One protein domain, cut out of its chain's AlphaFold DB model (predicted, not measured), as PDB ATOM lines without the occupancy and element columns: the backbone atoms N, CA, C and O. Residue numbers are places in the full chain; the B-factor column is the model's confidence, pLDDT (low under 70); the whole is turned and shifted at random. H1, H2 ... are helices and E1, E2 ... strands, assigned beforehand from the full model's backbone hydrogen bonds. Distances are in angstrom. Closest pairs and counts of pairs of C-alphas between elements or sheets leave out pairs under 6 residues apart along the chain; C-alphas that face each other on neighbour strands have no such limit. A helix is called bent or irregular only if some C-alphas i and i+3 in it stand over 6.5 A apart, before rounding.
ATOM      1  N   ILE A   2      95.340 187.562 128.866       30.36
ATOM      2  CA  ILE A   2      96.190 188.785 129.013       30.36
ATOM      3  C   ILE A   2      97.066 188.708 130.292       30.36
ATOM      4  O   ILE A   2      96.538 188.805 131.386       30.36
ATOM      5  N   LYS A   3      98.380 188.411 130.302       25.98
ATOM      6  CA  LYS A   3      99.537 188.756 129.447       25.98
ATOM      7  C   LYS A   3     100.356 187.503 129.045       25.98
ATOM      8  O   LYS A   3     101.226 187.081 129.791       25.98
ATOM      9  N   ASN A   4     100.108 186.926 127.865       34.00
ATOM     10  CA  ASN A   4     100.841 185.744 127.352       34.00
ATOM     11  C   ASN A   4     101.523 185.982 125.990       34.00
ATOM     12  O   ASN A   4     101.705 185.058 125.206       34.00
ATOM     13  N   LYS A   5     101.901 187.219 125.669       36.62
ATOM     14  CA  LYS A   5     102.632 187.521 124.432       36.62
ATOM     15  C   LYS A   5     103.653 188.612 124.700       36.62
ATOM     16  O   LYS A   5     103.292 189.778 124.641       36.62
ATOM     17  N   LEU A   6     104.903 188.243 124.977       33.53
ATOM     18  CA  LEU A   6     106.010 189.133 124.609       33.53
ATOM     19  C   LEU A   6     107.344 188.458 124.246       33.53
ATOM     20  O   LEU A   6     108.232 189.176 123.819       33.53
ATOM     21  N   PHE A   7     107.515 187.129 124.308       39.19
ATOM     22  CA  PHE A   7     108.822 186.519 123.972       39.19
ATOM     23  C   PHE A   7     108.746 185.217 123.162       39.19
ATOM     24  O   PHE A   7     109.531 184.291 123.351       39.19
ATOM     25  N   SER A   8     107.818 185.144 122.208       41.78
ATOM     26  CA  SER A   8     107.785 184.066 121.216       41.78
ATOM     27  C   SER A   8     108.401 184.537 119.893       41.78
ATOM     28  O   SER A   8     107.659 185.019 119.037       41.78
ATOM     29  N   LYS A   9     109.736 184.443 119.773       39.62
ATOM     30  CA  LYS A   9     110.544 184.313 118.530       39.62
ATOM     31  C   LYS A   9     112.009 184.685 118.818       39.62
ATOM     32  O   LYS A   9     112.418 185.810 118.571       39.62
ATOM     33  N   PHE A  10     112.786 183.741 119.338       43.62
ATOM     34  CA  PHE A  10     114.250 183.814 119.302       43.62
ATOM     35  C   PHE A  10     114.765 182.480 118.770       43.62
ATOM     36  O   PHE A  10     114.326 181.423 119.230       43.62
ATOM     37  N   ASN A  11     115.626 182.543 117.756       52.78
ATOM     38  CA  ASN A  11     116.243 181.375 117.130       52.78
ATOM     39  C   ASN A  11     117.528 180.990 117.884       52.78
ATOM     40  O   ASN A  11     118.069 181.790 118.638       52.78
ATOM     41  N   ILE A  12     118.053 179.781 117.645       52.44
ATOM     42  CA  ILE A  12     119.308 179.260 118.242       52.44
ATOM     43  C   ILE A  12     120.473 180.258 118.108       52.44
ATOM     44  O   ILE A  12     121.220 180.497 119.053       52.44
ATOM     45  N   LYS A  13     120.578 180.929 116.951       57.25
ATOM     46  CA  LYS A  13     121.588 181.974 116.719       57.25
ATOM     47  C   LYS A  13     121.498 183.125 117.730       57.25
ATOM     48  O   LYS A  13     122.524 183.677 118.099       57.25
ATOM     49  N   ASP A  14     120.308 183.468 118.223       66.44
ATOM     50  CA  ASP A  14     120.124 184.609 119.125       66.44
ATOM     51  C   ASP A  14     120.613 184.331 120.552       66.44
ATOM     52  O   ASP A  14     121.068 185.258 121.221       66.44
ATOM     53  N   TYR A  15     120.536 183.085 121.037       72.06
ATOM     54  CA  TYR A  15     120.996 182.740 122.387       72.06
ATOM     55  C   TYR A  15     122.510 182.578 122.464       72.06
ATOM     56  O   TYR A  15     123.101 183.122 123.397       72.06
ATOM     57  N   ASN A  16     123.136 181.952 121.463       74.62
ATOM     58  CA  ASN A  16     124.598 181.911 121.361       74.62
ATOM     59  C   ASN A  16     125.172 183.329 121.270       74.62
ATOM     60  O   ASN A  16     126.013 183.692 122.084       74.62
ATOM     61  N   ASN A  17     124.593 184.187 120.423       80.31
ATOM     62  CA  ASN A  17     124.996 185.592 120.339       80.31
ATOM     63  C   ASN A  17     124.802 186.350 121.669       80.31
ATOM     64  O   ASN A  17     125.606 187.210 122.023       80.31
ATOM     65  N   LYS A  18     123.720 186.085 122.418       84.69
ATOM     66  CA  LYS A  18     123.496 186.703 123.739       84.69
ATOM     67  C   LYS A  18     124.509 186.222 124.771       84.69
ATOM     68  O   LYS A  18     125.014 187.041 125.534       84.69
ATOM     69  N   LEU A  19     124.778 184.919 124.813       88.38
ATOM     70  CA  LEU A  19     125.758 184.341 125.720       88.38
ATOM     71  C   LEU A  19     127.151 184.886 125.403       88.38
ATOM     72  O   LEU A  19     127.797 185.397 126.308       88.38
ATOM     73  N   GLU A  20     127.571 184.873 124.139       86.12
ATOM     74  CA  GLU A  20     128.854 185.427 123.695       86.12
ATOM     75  C   GLU A  20     129.024 186.885 124.130       86.12
ATOM     76  O   GLU A  20     130.013 187.202 124.784       86.12
ATOM     77  N   LYS A  21     128.012 187.740 123.933       88.56
ATOM     78  CA  LYS A  21     128.027 189.130 124.433       88.56
ATOM     79  C   LYS A  21     128.189 189.230 125.949       88.56
ATOM     80  O   LYS A  21     128.866 190.128 126.447       88.56
ATOM     81  N   VAL A  22     127.554 188.343 126.719       90.00
ATOM     82  CA  VAL A  22     127.759 188.299 128.177       90.00
ATOM     83  C   VAL A  22     129.193 187.872 128.498       90.00
ATOM     84  O   VAL A  22     129.814 188.467 129.376       90.00
ATOM     85  N   LEU A  23     129.744 186.891 127.778       88.88
ATOM     86  CA  LEU A  23     131.097 186.371 127.987       88.88
ATOM     87  C   LEU A  23     132.206 187.328 127.530       88.88
ATOM     88  O   LEU A  23     133.299 187.282 128.090       88.88
ATOM     89  N   GLU A  24     131.961 188.192 126.546       87.81
ATOM     90  CA  GLU A  24     132.871 189.275 126.143       87.81
ATOM     91  C   GLU A  24     133.086 190.275 127.282       87.81
ATOM     92  O   GLU A  24     134.208 190.711 127.524       87.81
ATOM     93  N   ASN A  25     132.027 190.566 128.040       88.31
ATOM     94  CA  ASN A  25     132.057 191.496 129.169       88.31
ATOM     95  C   ASN A  25     132.537 190.855 130.486       88.31
ATOM     96  O   ASN A  25     132.622 191.536 131.509       88.31
ATOM     97  N   LYS A  26     132.829 189.548 130.494       90.25
ATOM     98  CA  LYS A  26     133.322 188.810 131.666       90.25
ATOM     99  C   LYS A  26     134.795 188.451 131.493       90.25
ATOM    100  O   LYS A  26     135.205 187.899 130.468       90.25
ATOM    101  N   VAL A  27     135.587 188.677 132.541       88.38
ATOM    102  CA  VAL A  27     137.020 188.333 132.595       88.38
ATOM    103  C   VAL A  27     137.200 186.849 132.942       88.38
ATOM    104  O   VAL A  27     137.870 186.475 133.896       88.38
ATOM    105  N   TYR A  28     136.529 185.975 132.195       93.31
ATOM    106  CA  TYR A  28     136.648 184.528 132.360       93.31
ATOM    107  C   TYR A  28     137.804 183.979 131.529       93.31
ATOM    108  O   TYR A  28     138.063 184.453 130.419       93.31
ATOM    109  N   SER A  29     138.450 182.928 132.036       93.00
ATOM    110  CA  SER A  29     139.439 182.172 131.264       93.00
ATOM    111  C   SER A  29     138.812 181.559 130.005       93.00
ATOM    112  O   SER A  29     137.609 181.281 129.959       93.00
ATOM    113  N   LEU A  30     139.631 181.288 128.984       90.38
ATOM    114  CA  LEU A  30     139.166 180.616 127.766       90.38
ATOM    115  C   LEU A  30     138.535 179.247 128.075       90.38
ATOM    116  O   LEU A  30     137.507 178.900 127.501       90.38
ATOM    117  N   GLY A  31     139.101 178.504 129.034       92.12
ATOM    118  CA  GLY A  31     138.549 177.228 129.493       92.12
ATOM    119  C   GLY A  31     137.138 177.369 130.071       92.12
ATOM    120  O   GLY A  31     136.246 176.614 129.696       92.12
ATOM    121  N   ALA A  32     136.904 178.382 130.913       95.44
ATOM    122  CA  ALA A  32     135.576 178.653 131.465       95.44
ATOM    123  C   ALA A  32     134.562 179.058 130.381       95.44
ATOM    124  O   ALA A  32     133.432 178.566 130.385       95.44
ATOM    125  N   LYS A  33     134.964 179.906 129.420       94.44
ATOM    126  CA  LYS A  33     134.109 180.292 128.281       94.44
ATOM    127  C   LYS A  33     133.722 179.073 127.437       94.44
ATOM    128  O   LYS A  33     132.542 178.885 127.156       94.44
ATOM    129  N   ASN A  34     134.684 178.210 127.111       92.94
ATOM    130  CA  ASN A  34     134.434 176.989 126.339       92.94
ATOM    131  C   ASN A  34     133.516 176.007 127.081       92.94
ATOM    132  O   ASN A  34     132.598 175.454 126.478       92.94
ATOM    133  N   LEU A  35     133.715 175.818 128.391       96.06
ATOM    134  CA  LEU A  35     132.872 174.921 129.185       96.06
ATOM    135  C   LEU A  35     131.419 175.422 129.263       96.06
ATOM    136  O   LEU A  35     130.491 174.620 129.160       96.06
ATOM    137  N   LEU A  36     131.210 176.740 129.370       96.56
ATOM    138  CA  LEU A  36     129.879 177.349 129.286       96.56
ATOM    139  C   LEU A  36     129.232 177.108 127.919       96.56
ATOM    140  O   LEU A  36     128.098 176.642 127.869       96.56
ATOM    141  N   LEU A  37     129.940 177.382 126.820       93.69
ATOM    142  CA  LEU A  37     129.412 177.162 125.468       93.69
ATOM    143  C   LEU A  37     128.995 175.696 125.258       93.69
ATOM    144  O   LEU A  37     127.882 175.431 124.804       93.69
ATOM    145  N   ASN A  38     129.828 174.743 125.687       94.12
ATOM    146  CA  ASN A  38     129.514 173.312 125.626       94.12
ATOM    147  C   ASN A  38     128.288 172.943 126.474       94.12
ATOM    148  O   ASN A  38     127.438 172.165 126.036       94.12
ATOM    149  N   MET A  39     128.167 173.515 127.676       96.19
ATOM    150  CA  MET A  39     127.011 173.312 128.551       96.19
ATOM    151  C   MET A  39     125.716 173.799 127.886       96.19
ATOM    152  O   MET A  39     124.735 173.057 127.859       96.19
ATOM    153  N   PHE A  40     125.705 175.009 127.315       95.06
ATOM    154  CA  PHE A  40     124.528 175.543 126.619       95.06
ATOM    155  C   PHE A  40     124.180 174.732 125.370       95.06
ATOM    156  O   PHE A  40     123.008 174.414 125.179       95.06
ATOM    157  N   TYR A  41     125.173 174.305 124.587       92.00
ATOM    158  CA  TYR A  41     124.953 173.419 123.443       92.00
ATOM    159  C   TYR A  41     124.269 172.103 123.851       92.00
ATOM    160  O   TYR A  41     123.289 171.688 123.229       92.00
ATOM    161  N   LYS A  42     124.721 171.466 124.944       93.75
ATOM    162  CA  LYS A  42     124.070 170.261 125.489       93.75
ATOM    163  C   LYS A  42     122.631 170.541 125.930       93.75
ATOM    164  O   LYS A  42     121.744 169.756 125.606       93.75
ATOM    165  N   ILE A  43     122.382 171.655 126.628       94.81
ATOM    166  CA  ILE A  43     121.023 172.052 127.036       94.81
ATOM    167  C   ILE A  43     120.131 172.206 125.802       94.81
ATOM    168  O   ILE A  43     119.028 171.668 125.787       94.81
ATOM    169  N   GLU A  44     120.592 172.916 124.773       91.00
ATOM    170  CA  GLU A  44     119.807 173.184 123.568       91.00
ATOM    171  C   GLU A  44     119.408 171.912 122.822       91.00
ATOM    172  O   GLU A  44     118.237 171.783 122.451       91.00
ATOM    173  N   ASN A  45     120.347 170.981 122.643       91.44
ATOM    174  CA  ASN A  45     120.100 169.721 121.941       91.44
ATOM    175  C   ASN A  45     119.183 168.785 122.728       91.44
ATOM    176  O   ASN A  45     118.364 168.089 122.137       91.44
ATOM    177  N   SER A  46     119.298 168.776 124.055       94.25
ATOM    178  CA  SER A  46     118.534 167.864 124.903       94.25
ATOM    179  C   SER A  46     117.149 168.393 125.295       94.25
ATOM    180  O   SER A  46     116.307 167.617 125.751       94.25
ATOM    181  N   TYR A  47     116.880 169.699 125.157       94.56
ATOM    182  CA  TYR A  47     115.707 170.306 125.794       94.56
ATOM    183  C   TYR A  47     114.367 169.809 125.252       94.56
ATOM    184  O   TYR A  47     113.431 169.643 126.029       94.56
ATOM    185  N   SER A  48     114.243 169.598 123.937       93.62
ATOM    186  CA  SER A  48     112.983 169.119 123.349       93.62
ATOM    187  C   SER A  48     112.599 167.757 123.911       93.62
ATOM    188  O   SER A  48     111.442 167.531 124.260       93.62
ATOM    189  N   ASP A  49     113.587 166.878 124.058       94.50
ATOM    190  CA  ASP A  49     113.390 165.519 124.550       94.50
ATOM    191  C   ASP A  49     113.121 165.528 126.051       94.50
ATOM    192  O   ASP A  49     112.225 164.825 126.523       94.50
ATOM    193  N   TYR A  50     113.841 166.377 126.787       95.38
ATOM    194  CA  TYR A  50     113.619 166.648 128.203       95.38
ATOM    195  C   TYR A  50     112.187 167.134 128.468       95.38
ATOM    196  O   TYR A  50     111.465 166.542 129.273       95.38
ATOM    197  N   GLU A  51     111.738 168.160 127.745       95.62
ATOM    198  CA  GLU A  51     110.394 168.732 127.863       95.62
ATOM    199  C   GLU A  51     109.315 167.720 127.477       95.62
ATOM    200  O   GLU A  51     108.363 167.501 128.233       95.62
ATOM    201  N   LYS A  52     109.490 167.031 126.344       94.88
ATOM    202  CA  LYS A  52     108.547 166.022 125.857       94.88
ATOM    203  C   LYS A  52     108.441 164.828 126.802       94.88
ATOM    204  O   LYS A  52     107.342 164.327 127.025       94.88
ATOM    205  N   THR A  53     109.554 164.359 127.356       94.12
ATOM    206  CA  THR A  53     109.580 163.155 128.196       94.12
ATOM    207  C   THR A  53     109.058 163.444 129.598       94.12
ATOM    208  O   THR A  53     108.284 162.645 130.124       94.12
ATOM    209  N   LYS A  54     109.455 164.578 130.191       94.50
ATOM    210  CA  LYS A  54     109.233 164.882 131.611       94.50
ATOM    211  C   LYS A  54     108.011 165.761 131.896       94.50
ATOM    212  O   LYS A  54     107.463 165.673 132.996       94.50
ATOM    213  N   ARG A  55     107.570 166.569 130.922       95.06
ATOM    214  CA  ARG A  55     106.388 167.460 130.943       95.06
ATOM    215  C   ARG A  55     106.448 168.644 131.905       95.06
ATOM    216  O   ARG A  55     106.405 169.785 131.458       95.06
ATOM    217  N   GLN A  56     106.549 168.402 133.211       95.19
ATOM    218  CA  GLN A  56     106.494 169.448 134.245       95.19
ATOM    219  C   GLN A  56     107.846 170.163 134.405       95.19
ATOM    220  O   GLN A  56     108.544 170.009 135.412       95.19
ATOM    221  N   VAL A  57     108.238 170.930 133.387       95.12
ATOM    222  CA  VAL A  57     109.537 171.614 133.283       95.12
ATOM    223  C   VAL A  57     109.361 173.059 132.779       95.12
ATOM    224  O   VAL A  57     108.299 173.380 132.241       95.12
ATOM    225  N   PRO A  58     110.355 173.959 132.943       93.50
ATOM    226  CA  PRO A  58     110.264 175.293 132.355       93.50
ATOM    227  C   PRO A  58     110.217 175.243 130.829       93.50
ATOM    228  O   PRO A  58     110.728 174.307 130.217       93.50
ATOM    229  N   LEU A  59     109.717 176.312 130.211       92.44
ATOM    230  CA  LEU A  59     109.927 176.530 128.783       92.44
ATOM    231  C   LEU A  59     111.424 176.709 128.503       92.44
ATOM    232  O   LEU A  59     112.121 177.394 129.259       92.44
ATOM    233  N   LYS A  60     111.905 176.152 127.385       93.44
ATOM    234  CA  LYS A  60     113.323 176.219 126.977       93.44
ATOM    235  C   LYS A  60     113.898 177.629 127.063       93.44
ATOM    236  O   LYS A  60     114.942 177.857 127.666       93.44
ATOM    237  N   ASN A  61     113.180 178.575 126.470       90.44
ATOM    238  CA  ASN A  61     113.604 179.964 126.363       90.44
ATOM    239  C   ASN A  61     113.735 180.638 127.733       90.44
ATOM    240  O   ASN A  61     114.691 181.383 127.954       90.44
ATOM    241  N   ASP A  62     112.812 180.345 128.650       91.69
ATOM    242  CA  ASP A  62     112.838 180.886 130.009       91.69
ATOM    243  C   ASP A  62     114.015 180.302 130.796       91.69
ATOM    244  O   ASP A  62     114.703 181.030 131.509       91.69
ATOM    245  N   PHE A  63     114.295 179.005 130.627       94.69
ATOM    246  CA  PHE A  63     115.421 178.345 131.284       94.69
ATOM    247  C   PHE A  63     116.776 178.865 130.791       94.69
ATOM    248  O   PHE A  63     117.618 179.246 131.604       94.69
ATOM    249  N   ILE A  64     116.978 178.958 129.474       94.50
ATOM    250  CA  ILE A  64     118.217 179.496 128.888       94.50
ATOM    251  C   ILE A  64     118.426 180.950 129.328       94.50
ATOM    252  O   ILE A  64     119.512 181.311 129.783       94.50
ATOM    253  N   GLN A  65     117.386 181.787 129.257       92.56
ATOM    254  CA  GLN A  65     117.486 183.186 129.672       92.56
ATOM    255  C   GLN A  65     117.772 183.321 131.174       92.56
ATOM    256  O   GLN A  65     118.546 184.192 131.571       92.56
ATOM    257  N   TYR A  66     117.192 182.457 132.010       93.56
ATOM    258  CA  TYR A  66     117.474 182.403 133.444       93.56
ATOM    259  C   TYR A  66     118.954 182.116 133.736       93.56
ATOM    260  O   TYR A  66     119.559 182.801 134.567       93.56
ATOM    261  N   LEU A  67     119.558 181.158 133.025       96.38
ATOM    262  CA  LEU A  67     120.982 180.840 133.168       96.38
ATOM    263  C   LEU A  67     121.871 181.994 132.693       96.38
ATOM    264  O   LEU A  67     122.763 182.407 133.430       96.38
ATOM    265  N   ILE A  68     121.596 182.574 131.517       95.56
ATOM    266  CA  ILE A  68     122.352 183.725 130.988       95.56
ATOM    267  C   ILE A  68     122.295 184.905 131.969       95.56
ATOM    268  O   ILE A  68     123.329 185.471 132.319       95.56
ATOM    269  N   ASN A  69     121.103 185.238 132.474       94.38
ATOM    270  CA  ASN A  69     120.929 186.316 133.448       94.38
ATOM    271  C   ASN A  69     121.670 186.033 134.760       94.38
ATOM    272  O   ASN A  69     122.177 186.962 135.387       94.38
ATOM    273  N   THR A  70     121.732 184.772 135.187       95.44
ATOM    274  CA  THR A  70     122.501 184.378 136.373       95.44
ATOM    275  C   THR A  70     123.992 184.597 136.137       95.44
ATOM    276  O   THR A  70     124.635 185.275 136.932       95.44
ATOM    277  N   ILE A  71     124.530 184.107 135.018       96.38
ATOM    278  CA  ILE A  71     125.948 184.271 134.666       96.38
ATOM    279  C   ILE A  71     126.320 185.754 134.575       96.38
ATOM    280  O   ILE A  71     127.375 186.163 135.055       96.38
ATOM    281  N   GLN A  72     125.445 186.573 133.993       95.12
ATOM    282  CA  GLN A  72     125.671 188.007 133.866       95.12
ATOM    283  C   GLN A  72     125.696 188.712 135.228       95.12
ATOM    284  O   GLN A  72     126.614 189.488 135.491       95.12
ATOM    285  N   ASN A  73     124.711 188.442 136.090       94.00
ATOM    286  CA  ASN A  73     124.434 189.286 137.258       94.00
ATOM    287  C   ASN A  73     124.907 188.710 138.598       94.00
ATOM    288  O   ASN A  73     124.941 189.449 139.574       94.00
ATOM    289  N   LYS A  74     125.207 187.410 138.667       93.88
ATOM    290  CA  LYS A  74     125.530 186.708 139.921       93.88
ATOM    291  C   LYS A  74     126.829 185.918 139.885       93.88
ATOM    292  O   LYS A  74     127.339 185.597 140.942       93.88
ATOM    293  N   CYS A  75     127.364 185.596 138.709       95.00
ATOM    294  CA  CYS A  75     128.672 184.951 138.608       95.00
ATOM    295  C   CYS A  75     129.724 186.029 138.333       95.00
ATOM    296  O   CYS A  75     129.738 186.621 137.253       95.00
ATOM    297  N   ALA A  76     130.565 186.338 139.314       93.25
ATOM    298  CA  ALA A  76     131.653 187.300 139.167       93.25
ATOM    299  C   ALA A  76     132.861 186.671 138.458       93.25
ATOM    300  O   ALA A  76     133.421 187.275 137.545       93.25
ATOM    301  N   GLU A  77     133.205 185.436 138.830       94.62
ATOM    302  CA  GLU A  77     134.350 184.682 138.313       94.62
ATOM    303  C   GLU A  77     134.005 183.189 138.197       94.62
ATOM    304  O   GLU A  77     133.210 182.663 138.979       94.62
ATOM    305  N   ILE A  78     134.600 182.506 137.213       96.94
ATOM    306  CA  ILE A  78     134.532 181.047 137.072       96.94
ATOM    307  C   ILE A  78     135.946 180.503 136.860       96.94
ATOM    308  O   ILE A  78     136.572 180.746 135.824       96.94
ATOM    309  N   GLU A  79     136.424 179.740 137.836       96.00
ATOM    310  CA  GLU A  79     137.718 179.068 137.829       96.00
ATOM    311  C   GLU A  79     137.538 177.569 137.551       96.00
ATOM    312  O   GLU A  79     136.763 176.882 138.220       96.00
ATOM    313  N   ILE A  80     138.259 177.059 136.548       96.88
ATOM    314  CA  ILE A  80     138.193 175.652 136.143       96.88
ATOM    315  C   ILE A  80     139.357 174.877 136.752       96.88
ATOM    316  O   ILE A  80     140.522 175.146 136.456       96.88
ATOM    317  N   ILE A  81     139.030 173.853 137.535       95.06
ATOM    318  CA  ILE A  81     139.986 172.889 138.064       95.06
ATOM    319  C   ILE A  81     140.080 171.710 137.096       95.06
ATOM    320  O   ILE A  81     139.116 170.966 136.887       95.06
ATOM    321  N   LYS A  82     141.275 171.488 136.540       92.81
ATOM    322  CA  LYS A  82     141.544 170.307 135.711       92.81
ATOM    323  C   LYS A  82     141.402 169.037 136.537       92.81
ATOM    324  O   LYS A  82     141.973 168.925 137.624       92.81
ATOM    325  N   ASN A  83     140.714 168.044 135.982       87.69
ATOM    326  CA  ASN A  83     140.437 166.796 136.687       87.69
ATOM    327  C   ASN A  83     141.717 166.077 137.154       87.69
ATOM    328  O   ASN A  83     141.750 165.565 138.268       87.69
ATOM    329  N   ASN A  84     142.786 166.072 136.365       89.69
ATOM    330  CA  ASN A  84     144.052 165.407 136.696       89.69
ATOM    331  C   ASN A  84     145.010 166.236 137.578       89.69
ATOM    332  O   ASN A  84     146.131 165.800 137.815       89.69
ATOM    333  N   SER A  85     144.601 167.417 138.048       92.75
ATOM    334  CA  SER A  85     145.420 168.237 138.950       92.75
ATOM    335  C   SER A  85     145.350 167.749 140.401       92.75
ATOM    336  O   SER A  85     144.374 167.114 140.803       92.75
ATOM    337  N   GLU A  86     146.347 168.116 141.212       92.56
ATOM    338  CA  GLU A  86     146.363 167.830 142.656       92.56
ATOM    339  C   GLU A  86     145.134 168.426 143.367       92.56
ATOM    340  O   GLU A  86     144.488 167.765 144.179       92.56
ATOM    341  N   ILE A  87     144.744 169.655 143.007       90.94
ATOM    342  CA  ILE A  87     143.527 170.307 143.519       90.94
ATOM    343  C   ILE A  87     142.283 169.509 143.103       90.94
ATOM    344  O   ILE A  87     141.394 169.267 143.919       90.94
ATOM    345  N   GLY A  88     142.236 169.040 141.854       91.50
ATOM    346  CA  GLY A  88     141.135 168.221 141.350       91.50
ATOM    347  C   GLY A  88     141.005 166.879 142.074       91.50
ATOM    348  O   GLY A  88     139.890 166.411 142.314       91.50
ATOM    349  N   GLN A  89     142.128 166.274 142.464       90.62
ATOM    350  CA  GLN A  89     142.138 165.076 143.298       90.62
ATOM    351  C   GLN A  89     141.589 165.364 144.701       90.62
ATOM    352  O   GLN A  89     140.682 164.653 145.135       90.62
ATOM    353  N   LYS A  90     142.029 166.452 145.350       91.75
ATOM    354  CA  LYS A  90     141.517 166.877 146.668       91.75
ATOM    355  C   LYS A  90     140.004 167.114 146.660       91.75
ATOM    356  O   LYS A  90     139.312 166.691 147.582       91.75
ATOM    357  N   PHE A  91     139.470 167.735 145.603       91.88
ATOM    358  CA  PHE A  91     138.022 167.912 145.431       91.88
ATOM    359  C   PHE A  91     137.287 166.565 145.438       91.88
ATOM    360  O   PHE A  91     136.344 166.382 146.206       91.88
ATOM    361  N   ARG A  92     137.755 165.590 144.649       87.12
ATOM    362  CA  ARG A  92     137.131 164.259 144.579       87.12
ATOM    363  C   ARG A  92     137.247 163.470 145.879       87.12
ATOM    364  O   ARG A  92     136.271 162.838 146.269       87.12
ATOM    365  N   GLU A  93     138.397 163.518 146.547       88.62
ATOM    366  CA  GLU A  93     138.601 162.875 147.854       88.62
ATOM    367  C   GLU A  93     137.647 163.450 148.912       88.62
ATOM    368  O   GLU A  93     137.074 162.704 149.704       88.62
ATOM    369  N   ALA A  94     137.368 164.755 148.852       86.81
ATOM    370  CA  ALA A  94     136.363 165.419 149.679       86.81
ATOM    371  C   ALA A  94     134.911 165.239 149.183       86.81
ATOM    372  O   ALA A  94     133.997 165.837 149.750       86.81
ATOM    373  N   SER A  95     134.674 164.454 148.121       85.88
ATOM    374  CA  SER A  95     133.368 164.318 147.452       85.88
ATOM    375  C   SER A  95     132.745 165.660 147.022       85.88
ATOM    376  O   SER A  95     131.522 165.795 146.950       85.88
ATOM    377  N   LYS A  96     133.587 166.656 146.725       88.69
ATOM    378  CA  LYS A  96     133.208 167.960 146.178       88.69
ATOM    379  C   LYS A  96     133.411 167.982 144.664       88.69
ATOM    380  O   LYS A  96     134.395 167.463 144.140       88.69
ATOM    381  N   SER A  97     132.504 168.661 143.972       92.19
ATOM    382  CA  SER A  97     132.600 168.902 142.526       92.19
ATOM    383  C   SER A  97     132.844 170.367 142.174       92.19
ATOM    384  O   SER A  97     133.401 170.670 141.119       92.19
ATOM    385  N   TYR A  98     132.416 171.269 143.051       95.19
ATOM    386  CA  TYR A  98     132.559 172.708 142.918       95.19
ATOM    387  C   TYR A  98     132.481 173.369 144.299       95.19
ATOM    388  O   TYR A  98     132.106 172.731 145.287       95.19
ATOM    389  N   GLU A  99     132.824 174.648 144.347       95.62
ATOM    390  CA  GLU A  99     132.713 175.532 145.502       95.62
ATOM    391  C   GLU A  99     132.268 176.921 145.030       95.62
ATOM    392  O   GLU A  99     132.569 177.324 143.902       95.62
ATOM    393  N   ILE A 100     131.498 177.622 145.865       95.25
ATOM    394  CA  ILE A 100     130.983 178.962 145.573       95.25
ATOM    395  C   ILE A 100     131.342 179.873 146.741       95.25
ATOM    396  O   ILE A 100     130.865 179.659 147.856       95.25
ATOM    397  N   GLU A 101     132.134 180.908 146.478       94.31
ATOM    398  CA  GLU A 101     132.561 181.896 147.471       94.31
ATOM    399  C   GLU A 101     132.495 183.298 146.863       94.31
ATOM    400  O   GLU A 101     133.072 183.529 145.812       94.31
ATOM    401  N   ASN A 102     131.812 184.250 147.510       90.19
ATOM    402  CA  ASN A 102     131.746 185.658 147.071       90.19
ATOM    403  C   ASN A 102     131.476 185.833 145.562       90.19
ATOM    404  O   ASN A 102     132.214 186.519 144.861       90.19
ATOM    405  N   ASP A 103     130.433 185.172 145.061       92.19
ATOM    406  CA  ASP A 103     130.034 185.166 143.649       92.19
ATOM    407  C   ASP A 103     131.046 184.538 142.660       92.19
ATOM    408  O   ASP A 103     130.818 184.539 141.446       92.19
ATOM    409  N   LYS A 104     132.138 183.944 143.155       95.69
ATOM    410  CA  LYS A 104     133.089 183.133 142.389       95.69
ATOM    411  C   LYS A 104     132.704 181.658 142.450       95.69
ATOM    412  O   LYS A 104     132.444 181.119 143.523       95.69
ATOM    413  N   ILE A 105     132.703 181.003 141.292       97.56
ATOM    414  CA  ILE A 105     132.553 179.551 141.158       97.56
ATOM    415  C   ILE A 105     133.926 178.943 140.884       97.56
ATOM    416  O   ILE A 105     134.567 179.297 139.898       97.56
ATOM    417  N   THR A 106     134.327 177.966 141.686       96.88
ATOM    418  CA  THR A 106     135.495 177.118 141.419       96.88
ATOM    419  C   THR A 106     134.999 175.699 141.169       96.88
ATOM    420  O   THR A 106     134.345 175.122 142.031       96.88
ATOM    421  N   VAL A 107     135.246 175.127 139.988       97.25
ATOM    422  CA  VAL A 107     134.555 173.899 139.547       97.25
ATOM    423  C   VAL A 107     135.467 172.936 138.796       97.25
ATOM    424  O   VAL A 107     136.292 173.349 137.982       97.25
ATOM    425  N   LEU A 108     135.304 171.635 139.051       96.50
ATOM    426  CA  LEU A 108     135.922 170.585 138.241       96.50
ATOM    427  C   LEU A 108     135.426 170.672 136.792       96.50
ATOM    428  O   LEU A 108     134.238 170.874 136.553       96.50
ATOM    429  N   GLU A 109     136.324 170.472 135.829       95.19
ATOM    430  CA  GLU A 109     136.033 170.545 134.391       95.19
ATOM    431  C   GLU A 109     134.972 169.510 133.947       95.19
ATOM    432  O   GLU A 109     135.289 168.381 133.560       95.19
ATOM    433  N   ASN A 110     133.690 169.884 134.064       94.94
ATOM    434  CA  ASN A 110     132.510 169.096 133.711       94.94
ATOM    435  C   ASN A 110     131.263 169.996 133.604       94.94
ATOM    436  O   ASN A 110     130.976 170.780 134.510       94.94
ATOM    437  N   GLU A 111     130.467 169.851 132.543       95.94
ATOM    438  CA  GLU A 111     129.295 170.709 132.316       95.94
ATOM    439  C   GLU A 111     128.171 170.484 133.333       95.94
ATOM    440  O   GLU A 111     127.449 171.426 133.645       95.94
ATOM    441  N   ASN A 112     128.025 169.271 133.884       94.38
ATOM    442  CA  ASN A 112     127.019 169.010 134.918       94.38
ATOM    443  C   ASN A 112     127.362 169.754 136.211       94.38
ATOM    444  O   ASN A 112     126.487 170.374 136.807       94.38
ATOM    445  N   PHE A 113     128.631 169.721 136.627       95.38
ATOM    446  CA  PHE A 113     129.074 170.414 137.837       95.38
ATOM    447  C   PHE A 113     128.988 171.931 137.676       95.38
ATOM    448  O   PHE A 113     128.558 172.619 138.600       95.38
ATOM    449  N   LEU A 114     129.320 172.447 136.489       97.69
ATOM    450  CA  LEU A 114     129.157 173.864 136.182       97.69
ATOM    451  C   LEU A 114     127.680 174.286 136.195       97.69
ATOM    452  O   LEU A 114     127.347 175.303 136.802       97.69
ATOM    453  N   LEU A 115     126.786 173.505 135.574       97.69
ATOM    454  CA  LEU A 115     125.352 173.795 135.597       97.69
ATOM    455  C   LEU A 115     124.805 173.760 137.026       97.69
ATOM    456  O   LEU A 115     124.056 174.655 137.409       97.69
ATOM    457  N   GLU A 116     125.187 172.760 137.820       95.81
ATOM    458  CA  GLU A 116     124.774 172.652 139.221       95.81
ATOM    459  C   GLU A 116     125.226 173.875 140.035       95.81
ATOM    460  O   GLU A 116     124.402 174.481 140.721       95.81
ATOM    461  N   ALA A 117     126.478 174.318 139.872       96.81
ATOM    462  CA  ALA A 117     126.998 175.517 140.531       96.81
ATOM    463  C   ALA A 117     126.239 176.794 140.121       96.81
ATOM    464  O   ALA A 117     125.864 177.600 140.975       96.81
ATOM    465  N   ILE A 118     125.947 176.965 138.823       97.62
ATOM    466  CA  ILE A 118     125.163 178.104 138.309       97.62
ATOM    467  C   ILE A 118     123.723 178.072 138.845       97.62
ATOM    468  O   ILE A 118     123.153 179.110 139.179       97.62
ATOM    469  N   LEU A 119     123.117 176.890 138.951       95.50
ATOM    470  CA  LEU A 119     121.781 176.730 139.522       95.50
ATOM    471  C   LEU A 119     121.749 176.936 141.035       95.50
ATOM    472  O   LEU A 119     120.692 177.264 141.567       95.50
ATOM    473  N   GLU A 120     122.859 176.717 141.735       93.44
ATOM    474  CA  GLU A 120     122.957 176.976 143.166       93.44
ATOM    475  C   GLU A 120     123.136 178.470 143.458       93.44
ATOM    476  O   GLU A 120     122.359 179.028 144.240       93.44
ATOM    477  N   ILE A 121     124.088 179.134 142.791       93.69
ATOM    478  CA  ILE A 121     124.336 180.579 142.950       93.69
ATOM    479  C   ILE A 121     123.131 181.424 142.503       93.69
ATOM    480  O   ILE A 121     122.881 182.520 143.012       93.69
ATOM    481  N   SER A 122     122.319 180.912 141.571       91.31
ATOM    482  CA  SER A 122     121.121 181.608 141.102       91.31
ATOM    483  C   SER A 122     120.036 181.732 142.174       91.31
ATOM    484  O   SER A 122     119.193 182.637 142.076       91.31
ATOM    485  N   ARG A 123     120.025 180.867 143.199       87.50
ATOM    486  CA  ARG A 123     118.931 180.797 144.177       87.50
ATOM    487  C   ARG A 123     118.968 181.963 145.145       87.50
ATOM    488  O   ARG A 123     119.942 182.194 145.851       87.50
TER     489      ARG A 123
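AT A GLANCE: This is residues 2 to 123 of the 504 residues of an uncharacterized protein of Clostridiales bacterium (UniProt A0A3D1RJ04). Past a low-confidence tail at residues 2 to 11, you meet a bundle of three helices, H1, H2 and H3, and at its other end a small three-stranded sheet. H5 fills the space between, packing on one face of the sheet and on H2 and H3, while short H4 sits on the opposite face at the far end. The printed part has 122 residues, with named elements in the order H1 H2 H3 E1 H4 E2 E3 H5. The sheet runs E1 E3 E2 and is mixed; the class is mostly helix. The whole is compact, with a radius of gyration of the C-alphas of 15.6 A, yet elongated, spanning 54 by 34 by 24 A.

IN THESE COORDINATES: Find C-alpha 12 at (119.308, 179.260, 118.242); from there H1 runs to residue 24, 18.6 A. H2, residues 30 to 54, measures 34.0 A; it is irregular, with C-alphas 45 and 48 7.3 A apart, and has a kink of 48 degrees near residue 48. H3 takes residues 60 to 73, 20.0 A. Then E1 begins at C-alpha 77 (134.350, 184.682, 138.313) and runs to residue 81, 13.1 A. H4 is residues 86 to 93, E2 residues 98 to 101 and E3 residues 104 to 108. H5, residues 111 to 121, ends at C-alpha 121 (124.336, 180.579, 142.950), 15.3 A from its first C-alpha.

HOW THE PARTS SIT: Begin at H3, the hub. H1 touches it, the same way at a shallow tilt of 8 degrees, closest at the C-alphas of Val 22 and Gln 72, 6.1 A. H2 and H3 form a helical hairpin; residues 40 to 48 of H2 touch H3, with the C-alphas of Tyr 47 and Lys 60 closest at 6.5 A. The bundle is up and down, each helix running against the one before. Residues 35 to 39 of H2 touch H5, about perpendicular at 88 degrees, closest at the C-alphas of Met 39 and Glu 111, 5.1 A. H5 is on the sheet at a height of 8.8 A, over E3 and E2; H2 is on the same face, H4 on the opposite one. E1 and E3 are parallel, with N 79 and O 105 2.8 A apart; E2 and E3 form an antiparallel hairpin, with N 99 and O 106 2.8 A apart. In H1, H3, H4 and H5 every O i to N i+4 pair is within hydrogen-bond range; in H2, 19 of 21 are.

THE WHOLE: The C-alphas of Ile 2 and Glu 86, the two farthest apart, are 56.1 A apart. The printed part has no cut, and its seven links between named elements are tight. Look for low confidence at residues 2 to 14, which are under 70; the mean pLDDT of the printed part is 87.4.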